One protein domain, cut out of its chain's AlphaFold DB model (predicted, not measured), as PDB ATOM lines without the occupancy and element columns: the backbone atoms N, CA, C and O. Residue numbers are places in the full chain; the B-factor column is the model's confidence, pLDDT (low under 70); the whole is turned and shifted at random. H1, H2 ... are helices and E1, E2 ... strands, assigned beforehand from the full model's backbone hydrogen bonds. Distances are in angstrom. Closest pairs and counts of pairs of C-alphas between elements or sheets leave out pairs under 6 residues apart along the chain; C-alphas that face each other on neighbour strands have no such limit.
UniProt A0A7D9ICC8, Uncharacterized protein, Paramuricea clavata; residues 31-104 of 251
ATOM      1  N   CYS A  31     207.560 273.898 185.046       81.69
ATOM      2  CA  CYS A  31     208.774 273.855 185.860       81.69
ATOM      3  C   CYS A  31     209.025 272.429 186.369       81.69
ATOM      4  O   CYS A  31     208.176 271.858 187.054       81.69
ATOM      5  N   MET A  32     210.195 271.875 186.058       82.81
ATOM      6  CA  MET A  32     210.591 270.510 186.429       82.81
ATOM      7  C   MET A  32     210.984 270.377 187.911       82.81
ATOM      8  O   MET A  32     210.893 269.309 188.502       82.81
ATOM      9  N   LEU A  33     211.380 271.483 188.544       83.38
ATOM     10  CA  LEU A  33     211.875 271.519 189.920       83.38
ATOM     11  C   LEU A  33     210.733 271.819 190.899       83.38
ATOM     12  O   LEU A  33     210.622 272.955 191.367       83.38
ATOM     13  N   LYS A  34     209.864 270.815 191.131       71.31
ATOM     14  CA  LYS A  34     208.740 270.761 192.106       71.31
ATOM     15  C   LYS A  34     208.269 272.144 192.582       71.31
ATOM     16  O   LYS A  34     208.385 272.507 193.756       71.31
ATOM     17  N   CYS A  35     207.780 272.948 191.638       73.88
ATOM     18  CA  CYS A  35     207.378 274.318 191.918       73.88
ATOM     19  C   CYS A  35     206.032 274.322 192.648       73.88
ATOM     20  O   CYS A  35     205.046 273.812 192.122       73.88
ATOM     21  N   LYS A  36     205.994 274.902 193.854       66.06
ATOM     22  CA  LYS A  36     204.742 275.176 194.582       66.06
ATOM     23  C   LYS A  36     204.091 276.500 194.160       66.06
ATOM     24  O   LYS A  36     203.016 276.817 194.650       66.06
ATOM     25  N   LEU A  37     204.764 277.295 193.326       56.22
ATOM     26  CA  LEU A  37     204.267 278.601 192.905       56.22
ATOM     27  C   LEU A  37     203.292 278.427 191.742       56.22
ATOM     28  O   LEU A  37     203.571 277.720 190.770       56.22
ATOM     29  N   GLU A  38     202.145 279.081 191.864       52.78
ATOM     30  CA  GLU A  38     201.120 279.111 190.835       52.78
ATOM     31  C   GLU A  38     201.634 279.836 189.575       52.78
ATOM     32  O   GLU A  38     201.928 281.025 189.564       52.78
ATOM     33  N   LYS A  39     201.812 279.022 188.532       55.19
ATOM     34  CA  LYS A  39     201.549 279.205 187.090       55.19
ATOM     35  C   LYS A  39     202.070 280.401 186.269       55.19
ATOM     36  O   LYS A  39     202.136 280.196 185.062       55.19
ATOM     37  N   ASP A  40     202.549 281.521 186.815       57.94
ATOM     38  CA  ASP A  40     202.760 282.717 185.960       57.94
ATOM     39  C   ASP A  40     204.208 283.223 185.799       57.94
ATOM     40  O   ASP A  40     204.455 284.135 185.008       57.94
ATOM     41  N   GLU A  41     205.210 282.637 186.470       64.44
ATOM     42  CA  GLU A  41     206.612 282.973 186.153       64.44
ATOM     43  C   GLU A  41     207.061 282.265 184.854       64.44
ATOM     44  O   GLU A  41     206.843 281.055 184.704       64.44
ATOM     45  N   PRO A  42     207.739 282.969 183.922       67.56
ATOM     46  CA  PRO A  42     208.272 282.346 182.718       67.56
ATOM     47  C   PRO A  42     209.337 281.321 183.104       67.56
ATOM     48  O   PRO A  42     210.268 281.617 183.863       67.56
ATOM     49  N   SER A  43     209.204 280.101 182.588       76.00
ATOM     50  CA  SER A  43     210.222 279.085 182.812       76.00
ATOM     51  C   SER A  43     211.424 279.321 181.892       76.00
ATOM     52  O   SER A  43     211.306 279.710 180.728       76.00
ATOM     53  N   ILE A  44     212.611 279.125 182.453       81.38
ATOM     54  CA  ILE A  44     213.893 279.224 181.768       81.38
ATOM     55  C   ILE A  44     214.208 277.844 181.195       81.38
ATOM     56  O   ILE A  44     214.075 276.834 181.888       81.38
ATOM     57  N   ARG A  45     214.634 277.795 179.931       83.31
ATOM     58  CA  ARG A  45     215.081 276.548 179.303       83.31
ATOM     59  C   ARG A  45     216.410 276.094 179.890       83.31
ATOM     60  O   ARG A  45     217.270 276.912 180.218       83.31
ATOM     61  N   PHE A  46     216.604 274.785 179.959       83.31
ATOM     62  CA  PHE A  46     217.895 274.239 180.346       83.31
ATOM     63  C   PHE A  46     218.942 274.475 179.252       83.31
ATOM     64  O   PHE A  46     218.748 274.150 178.087       83.31
ATOM     65  N   SER A  47     220.082 275.016 179.665       85.06
ATOM     66  CA  SER A  47     221.367 274.870 178.980       85.06
ATOM     67  C   SER A  47     222.050 273.559 179.389       85.06
ATOM     68  O   SER A  47     221.720 272.993 180.438       85.06
ATOM     69  N   LYS A  48     223.072 273.126 178.631       84.31
ATOM     70  CA  LYS A  48     223.899 271.953 178.982       84.31
ATOM     71  C   LYS A  48     224.464 272.064 180.406       84.31
ATOM     72  O   LYS A  48     224.289 271.159 181.213       84.31
ATOM     73  N   LYS A  49     225.017 273.234 180.757       87.06
ATOM     74  CA  LYS A  49     225.566 273.509 182.097       87.06
ATOM     75  C   LYS A  49     224.507 273.412 183.195       87.06
ATOM     76  O   LYS A  49     224.714 272.750 184.202       87.06
ATOM     77  N   SER A  50     223.354 274.059 183.013       87.38
ATOM     78  CA  SER A  50     222.282 274.009 184.022       87.38
ATOM     79  C   SER A  50     221.696 272.608 184.189       87.38
ATOM     80  O   SER A  50     221.265 272.271 185.285       87.38
ATOM     81  N   ARG A  51     221.683 271.796 183.124       87.94
ATOM     82  CA  ARG A  51     221.261 270.397 183.189       87.94
ATOM     83  C   ARG A  51     222.216 269.582 184.051       87.94
ATOM     84  O   ARG A  51     221.750 268.928 184.970       87.94
ATOM     85  N   GLU A  52     223.519 269.673 183.801       89.44
ATOM     86  CA  GLU A  52     224.536 268.950 184.578       89.44
ATOM     87  C   GLU A  52     224.474 269.306 186.070       89.44
ATOM     88  O   GLU A  52     224.487 268.429 186.932       89.44
ATOM     89  N   VAL A  53     224.324 270.597 186.385       92.06
ATOM     90  CA  VAL A  53     224.202 271.058 187.776       92.06
ATOM     91  C   VAL A  53     222.940 270.504 188.439       92.06
ATOM     92  O   VAL A  53     222.994 270.069 189.588       92.06
ATOM     93  N   VAL A  54     221.802 270.511 187.740       91.62
ATOM     94  CA  VAL A  54     220.551 269.963 188.283       91.62
ATOM     95  C   VAL A  54     220.610 268.447 188.402       91.62
ATOM     96  O   VAL A  54     220.112 267.927 189.391       91.62
ATOM     97  N   TYR A  55     221.254 267.758 187.464       91.25
ATOM     98  CA  TYR A  55     221.451 266.315 187.513       91.25
ATOM     99  C   TYR A  55     222.254 265.910 188.754       91.25
ATOM    100  O   TYR A  55     221.776 265.120 189.563       91.25
ATOM    101  N   ARG A  56     223.407 266.552 188.996       90.94
ATOM    102  CA  ARG A  56     224.197 266.329 190.221       90.94
ATOM    103  C   ARG A  56     223.409 266.652 191.488       90.94
ATOM    104  O   ARG A  56     223.460 265.910 192.460       90.94
ATOM    105  N   ALA A  57     222.662 267.757 191.484       91.38
ATOM    106  CA  ALA A  57     221.822 268.118 192.622       91.38
ATOM    107  C   ALA A  57     220.693 267.101 192.864       91.38
ATOM    108  O   ALA A  57     220.324 266.890 194.015       91.38
ATOM    109  N   ALA A  58     220.144 266.493 191.811       91.25
ATOM    110  CA  ALA A  58     219.113 265.466 191.908       91.25
ATOM    111  C   ALA A  58     219.678 264.152 192.460       91.25
ATOM    112  O   ALA A  58     219.049 263.568 193.337       91.25
ATOM    113  N   GLN A  59     220.885 263.754 192.034       91.12
ATOM    114  CA  GLN A  59     221.610 262.606 192.595       91.12
ATOM    115  C   GLN A  59     221.844 262.771 194.099       91.12
ATOM    116  O   GLN A  59     221.454 261.914 194.876       91.12
ATOM    117  N   LEU A  60     222.373 263.920 194.529       90.06
ATOM    118  CA  LEU A  60     222.603 264.204 195.954       90.06
ATOM    119  C   LEU A  60     221.316 264.273 196.790       90.06
ATOM    120  O   LEU A  60     221.359 264.182 198.010       90.06
ATOM    121  N   ARG A  61     220.165 264.499 196.150       89.75
ATOM    122  CA  ARG A  61     218.855 264.569 196.809       89.75
ATOM    123  C   ARG A  61     218.063 263.266 196.703       89.75
ATOM    124  O   ARG A  61     216.939 263.252 197.199       89.75
ATOM    125  N   ASN A  62     218.596 262.240 196.032       88.88
ATOM    126  CA  ASN A  62     217.871 261.021 195.658       88.88
ATOM    127  C   ASN A  62     216.506 261.333 195.008       88.88
ATOM    128  O   ASN A  62     215.472 260.767 195.358       88.88
ATOM    129  N   ASP A  63     216.472 262.321 194.105       90.00
ATOM    130  CA  ASP A  63     215.241 262.737 193.426       90.00
ATOM    131  C   ASP A  63     215.088 262.021 192.079       90.00
ATOM    132  O   ASP A  63     215.252 262.624 191.011       90.00
ATOM    133  N   ASP A  64     214.733 260.735 192.140       88.00
ATOM    134  CA  ASP A  64     214.595 259.839 190.980       88.00
ATOM    135  C   ASP A  64     213.688 260.408 189.891       88.00
ATOM    136  O   ASP A  64     213.903 260.196 188.701       88.00
ATOM    137  N   THR A  65     212.685 261.198 190.283       86.31
ATOM    138  CA  THR A  65     211.768 261.829 189.329       86.31
ATOM    139  C   THR A  65     212.478 262.823 188.419       86.31
ATOM    140  O   THR A  65     212.207 262.869 187.222       86.31
ATOM    141  N   VAL A  66     213.399 263.619 188.965       87.00
ATOM    142  CA  VAL A  66     214.155 264.613 188.196       87.00
ATOM    143  C   VAL A  66     215.236 263.924 187.369       87.00
ATOM    144  O   VAL A  66     215.444 264.319 186.224       87.00
ATOM    145  N   ILE A  67     215.868 262.881 187.915       89.50
ATOM    146  CA  ILE A  67     216.865 262.062 187.210       89.50
ATOM    147  C   ILE A  67     216.227 261.398 185.984       89.50
ATOM    148  O   ILE A  67     216.652 261.668 184.865       89.50
ATOM    149  N   ALA A  68     215.127 260.661 186.163       85.62
ATOM    150  CA  ALA A  68     214.434 259.971 185.075       85.62
ATOM    151  C   ALA A  68     213.961 260.928 183.970       85.62
ATOM    152  O   ALA A  68     214.060 260.620 182.782       85.62
ATOM    153  N   ILE A  69     213.476 262.119 184.343       83.75
ATOM    154  CA  ILE A  69     213.111 263.143 183.361       83.75
ATOM    155  C   ILE A  69     214.356 263.607 182.593       83.75
ATOM    156  O   ILE A  69     214.309 263.692 181.371       83.75
ATOM    157  N   LEU A  70     215.468 263.892 183.272       84.94
ATOM    158  CA  LEU A  70     216.702 264.333 182.616       84.94
ATOM    159  C   LEU A  70     217.337 263.262 181.724       84.94
ATOM    160  O   LEU A  70     217.927 263.630 180.707       84.94
ATOM    161  N   ASP A  71     217.200 261.985 182.067       85.75
ATOM    162  CA  ASP A  71     217.703 260.863 181.266       85.75
ATOM    163  C   ASP A  71     216.835 260.601 180.034       85.75
ATOM    164  O   ASP A  71     217.359 260.299 178.962       85.75
ATOM    165  N   SER A  72     215.518 260.818 180.138       81.31
ATOM    166  CA  SER A  72     214.583 260.626 179.020       81.31
ATOM    167  C   SER A  72     214.868 261.506 177.795       81.31
ATOM    168  O   SER A  72     214.414 261.191 176.698       81.31
ATOM    169  N   PHE A  73     215.636 262.589 177.960       73.12
ATOM    170  CA  PHE A  73     216.011 263.497 176.874       73.12
ATOM    171  C   PHE A  73     217.346 263.150 176.187       73.12
ATOM    172  O   PHE A  73     217.717 263.827 175.231       73.12
ATOM    173  N   GLY A  74     218.079 262.115 176.622       69.38
ATOM    174  CA  GLY A  74     219.356 261.727 175.991       69.38
ATOM    175  C   GLY A  74     220.392 262.859 176.020       69.38
ATOM    176  O   GLY A  74     220.417 263.619 176.975       69.38
ATOM    177  N   GLU A  75     221.251 263.036 175.011       65.75
ATOM    178  CA  GLU A  75     222.143 264.218 174.924       65.75
ATOM    179  C   GLU A  75     221.421 265.506 174.492       65.75
ATOM    180  O   GLU A  75     221.956 266.615 174.630       65.75
ATOM    181  N   GLU A  76     220.195 265.377 173.994       64.81
ATOM    182  CA  GLU A  76     219.397 266.503 173.548       64.81
ATOM    183  C   GLU A  76     218.906 267.315 174.757       64.81
ATOM    184  O   GLU A  76     218.671 266.812 175.862       64.81
ATOM    185  N   LEU A  77     218.846 268.638 174.598       62.34
ATOM    186  CA  LEU A  77     218.325 269.505 175.653       62.34
ATOM    187  C   LEU A  77     216.828 269.221 175.829       62.34
ATOM    188  O   LEU A  77     216.152 268.972 174.831       62.34
ATOM    189  N   PRO A  78     216.294 269.285 177.065       62.03
ATOM    190  CA  PRO A  78     214.887 269.003 177.311       62.03
ATOM    191  C   PRO A  78     214.004 269.816 176.364       62.03
ATOM    192  O   PRO A  78     214.249 271.011 176.152       62.03
ATOM    193  N   SER A  79     213.001 269.138 175.791       58.31
ATOM    194  CA  SER A  79     212.024 269.725 174.869       58.31
ATOM    195  C   SER A  79     211.491 271.053 175.416       58.31
ATOM    196  O   SER A  79     211.442 271.270 176.629       58.31
ATOM    197  N   VAL A  80     211.030 271.929 174.518       59.06
ATOM    198  CA  VAL A  80     210.460 273.268 174.784       59.06
ATOM    199  C   VAL A  80     209.417 273.284 175.920       59.06
ATOM    200  O   VAL A  80     209.143 274.335 176.506       59.06
ATOM    201  N   ASP A  81     208.869 272.121 176.254       64.88
ATOM    202  CA  ASP A  81     207.846 271.895 177.265       64.88
ATOM    203  C   ASP A  81     208.363 271.839 178.715       64.88
ATOM    204  O   ASP A  81     207.566 272.032 179.641       64.88
ATOM    205  N   TYR A  82     209.670 271.642 178.935       73.44
ATOM    206  CA  TYR A  82     210.270 271.517 180.268       73.44
ATOM    207  C   TYR A  82     211.318 272.604 180.524       73.44
ATOM    208  O   TYR A  82     212.336 272.720 179.843       73.44
ATOM    209  N   GLY A  83     211.070 273.407 181.558       80.50
ATOM    210  CA  GLY A  83     211.969 274.469 181.999       80.50
ATOM    211  C   GLY A  83     212.076 274.518 183.517       80.50
ATOM    212  O   GLY A  83     211.616 273.624 184.231       80.50
ATOM    213  N   TYR A  84     212.673 275.582 184.036       86.94
ATOM    214  CA  TYR A  84     212.731 275.836 185.470       86.94
ATOM    215  C   TYR A  84     212.516 277.309 185.791       86.94
ATOM    216  O   TYR A  84     212.923 278.201 185.053       86.94
ATOM    217  N   HIS A  85     211.924 277.591 186.945       87.69
ATOM    218  CA  HIS A  85     211.925 278.948 187.487       87.69
ATOM    219  C   HIS A  85     213.269 279.243 188.139       87.69
ATOM    220  O   HIS A  85     213.845 278.385 188.815       87.69
ATOM    221  N   ARG A  86     213.762 280.479 187.999       83.94
ATOM    222  CA  ARG A  86     215.053 280.896 188.574       83.94
ATOM    223  C   ARG A  86     215.132 280.619 190.077       83.94
ATOM    224  O   ARG A  86     216.161 280.154 190.561       83.94
ATOM    225  N   LYS A  87     214.036 280.867 190.801       84.56
ATOM    226  CA  LYS A  87     213.925 280.606 192.245       84.56
ATOM    227  C   LYS A  87     213.997 279.113 192.566       84.56
ATOM    228  O   LYS A  87     214.717 278.730 193.487       84.56
ATOM    229  N   CYS A  88     213.300 278.271 191.799       88.50
ATOM    230  CA  CYS A  88     213.354 276.822 191.980       88.50
ATOM    231  C   CYS A  88     214.764 276.291 191.746       88.50
ATOM    232  O   CYS A  88     215.262 275.546 192.581       88.50
ATOM    233  N   TYR A  89     215.433 276.740 190.681       90.81
ATOM    234  CA  TYR A  89     216.821 276.371 190.405       90.81
ATOM    235  C   TYR A  89     217.743 276.747 191.561       90.81
ATOM    236  O   TYR A  89     218.400 275.879 192.118       90.81
ATOM    237  N   GLN A  90     217.720 278.009 192.005       89.19
ATOM    238  CA  GLN A  90     218.565 278.467 193.113       89.19
ATOM    239  C   GLN A  90     218.342 277.678 194.405       89.19
ATOM    240  O   GLN A  90     219.296 277.397 195.124       89.19
ATOM    241  N   LYS A  91     217.089 277.328 194.709       89.12
ATOM    242  CA  LYS A  91     216.757 276.528 195.890       89.12
ATOM    243  C   LYS A  91     217.220 275.079 195.739       89.12
ATOM    244  O   LYS A  91     217.719 274.497 196.699       89.12
ATOM    245  N   TYR A  92     217.046 274.505 194.552       91.38
ATOM    246  CA  TYR A  92     217.370 273.113 194.262       91.38
ATOM    247  C   TYR A  92     218.886 272.881 194.219       91.38
ATOM    248  O   TYR A  92     219.383 271.935 194.826       91.38
ATOM    249  N   THR A  93     219.639 273.798 193.612       91.19
ATOM    250  CA  THR A  93     221.096 273.703 193.422       91.19
ATOM    251  C   THR A  93     221.893 274.482 194.479       91.19
ATOM    252  O   THR A  93     223.027 274.890 194.226       91.19
ATOM    253  N   ASN A  94     221.304 274.787 195.640       91.19
ATOM    254  CA  ASN A  94     221.991 275.551 196.682       91.19
ATOM    255  C   ASN A  94     223.129 274.724 197.294       91.19
ATOM    256  O   ASN A  94     222.870 273.746 197.993       91.19
ATOM    257  N   LYS A  95     224.376 275.165 197.086       84.19
ATOM    258  CA  LYS A  95     225.584 274.443 197.502       84.19
ATOM    259  C   LYS A  95     225.589 274.063 198.986       84.19
ATOM    260  O   LYS A  95     225.815 272.906 199.298       84.19
ATOM    261  N   ARG A  96     225.230 274.991 199.881       82.25
ATOM    262  CA  ARG A  96     225.215 274.734 201.334       82.25
ATOM    263  C   ARG A  96     224.182 273.687 201.749       82.25
ATOM    264  O   ARG A  96     224.350 273.043 202.772       82.25
ATOM    265  N   LEU A  97     223.078 273.573 201.007       80.75
ATOM    266  CA  LEU A  97     222.060 272.554 201.277       80.75
ATOM    267  C   LEU A  97     222.486 271.188 200.736       80.75
ATOM    268  O   LEU A  97     222.156 270.181 201.341       80.75
ATOM    269  N   LEU A  98     223.206 271.168 199.614       85.31
ATOM    270  CA  LEU A  98     223.739 269.941 199.026       85.31
ATOM    271  C   LEU A  98     224.932 269.388 199.820       85.31
ATOM    272  O   LEU A  98     225.029 268.182 199.977       85.31
ATOM    273  N   GLU A  99     225.805 270.253 200.348       82.12
ATOM    274  CA  GLU A  99     226.942 269.853 201.197       82.12
ATOM    275  C   GLU A  99     226.464 269.121 202.462       82.12
ATOM    276  O   GLU A  99     226.971 268.048 202.760       82.12
ATOM    277  N   LYS A 100     225.406 269.618 203.120       78.75
ATOM    278  CA  LYS A 100     224.796 268.945 204.283       78.75
ATOM    279  C   LYS A 100     224.255 267.550 203.970       78.75
ATOM    280  O   LYS A 100     224.436 266.638 204.757       78.75
ATOM    281  N   LEU A 101     223.611 267.391 202.813       76.12
ATOM    282  CA  LEU A 101     223.094 266.088 202.383       76.12
ATOM    283  C   LEU A 101     224.221 265.097 202.069       76.12
ATOM    284  O   LEU A 101     224.018 263.900 202.178       76.12
ATOM    285  N   ASN A 102     225.399 265.587 201.680       70.00
ATOM    286  CA  ASN A 102     226.557 264.742 201.412       70.00
ATOM    287  C   ASN A 102     227.280 264.310 202.701       70.00
ATOM    288  O   ASN A 102     227.887 263.247 202.728       70.00
ATOM    289  N   GLU A 103     227.216 265.124 203.759       66.19
ATOM    290  CA  GLU A 103     227.751 264.784 205.087       66.19
ATOM    291  C   GLU A 103     226.925 263.678 205.769       66.19
ATOM    292  O   GLU A 103     227.497 262.810 206.415       66.19
ATOM    293  N   GLU A 104     225.605 263.641 205.556       59.06
ATOM    294  CA  GLU A 104     224.702 262.617 206.116       59.06
ATOM    295  C   GLU A 104     224.837 261.225 205.458       59.06
ATOM    296  O   GLU A 104     224.290 260.253 205.968       59.06
TER     297      GLU A 104
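What this domain is: This is residues 31 to 104 of the 251 residues of an uncharacterized protein of Paramuricea clavata (UniProt A0A7D9ICC8). What is the main picture? Helix H1 is the core, with H2 folded back along it as a helical hairpin and with H3 and H4, end to end in a row, packing on its later part. Residues 31 to 47, with no named element, loop round near H3 and lead into H1, and residues 44 to 45 pair with E1. How large and of what class is it? The 74 printed residues hold four named helices and one named strand, in the order H1, H2, E1, H3, H4; the class is mostly helix, and the whole is compact, with a radius of gyration of the C-alphas of 12.1 A and spans of 36 by 29 by 19 A.

Where its parts are: Where is the longest helix? H1 is residues 48 to 60, 18.7 A long, from C-alpha 48 at (223.899, 271.953, 178.982). Where are the others? H2 is residues 64 to 72, 12.0 A; E1 is 82 to 84, 7.2 A; H3 is 86 to 92, 9.9 A. H4 is residues 95 to 103, 12.5 A, ending at C-alpha 103 at (227.751, 264.784, 205.087).

How they stand to each other: What touches the hub, H1? The closest C-alphas of H1 and H2 are those of Ala 58 and Ile 67, 6.2 A apart; this hairpin runs opposite ways at a shallow tilt of 33 degrees, only just short of steep. With residues 54 to 57 alone H1 only just touches H3, with 3 pairs of C-alphas within 8 A, the closest being Ala 57 and Tyr 92 at 6.9 A. With residues 57 to 60 alone it touches H4, closest at the C-alphas of Leu 60 and Leu 98, 6.6 A. What of the rest? E1 pairs with no named strand, but residues 44 to 45 pair antiparallel with its residues 83 to 84; H2 and H3 are apart. Are the helix backbones complete? Every O i to N i+4 pair is within hydrogen-bond range in H1, H2 and H3, and 4 of 5 in H4.

The domain as a whole: How far does it reach? The two C-alphas farthest apart, those of Asp 40 and Glu 103, are 36.2 A apart. Are there cuts or long links? The printed part has no cut, and no link between named elements is long. Where is confidence low? The pLDDT is under 70 in residues 36 to 42, 74 to 81 and 103 to 104; the mean of the printed part is 79.8.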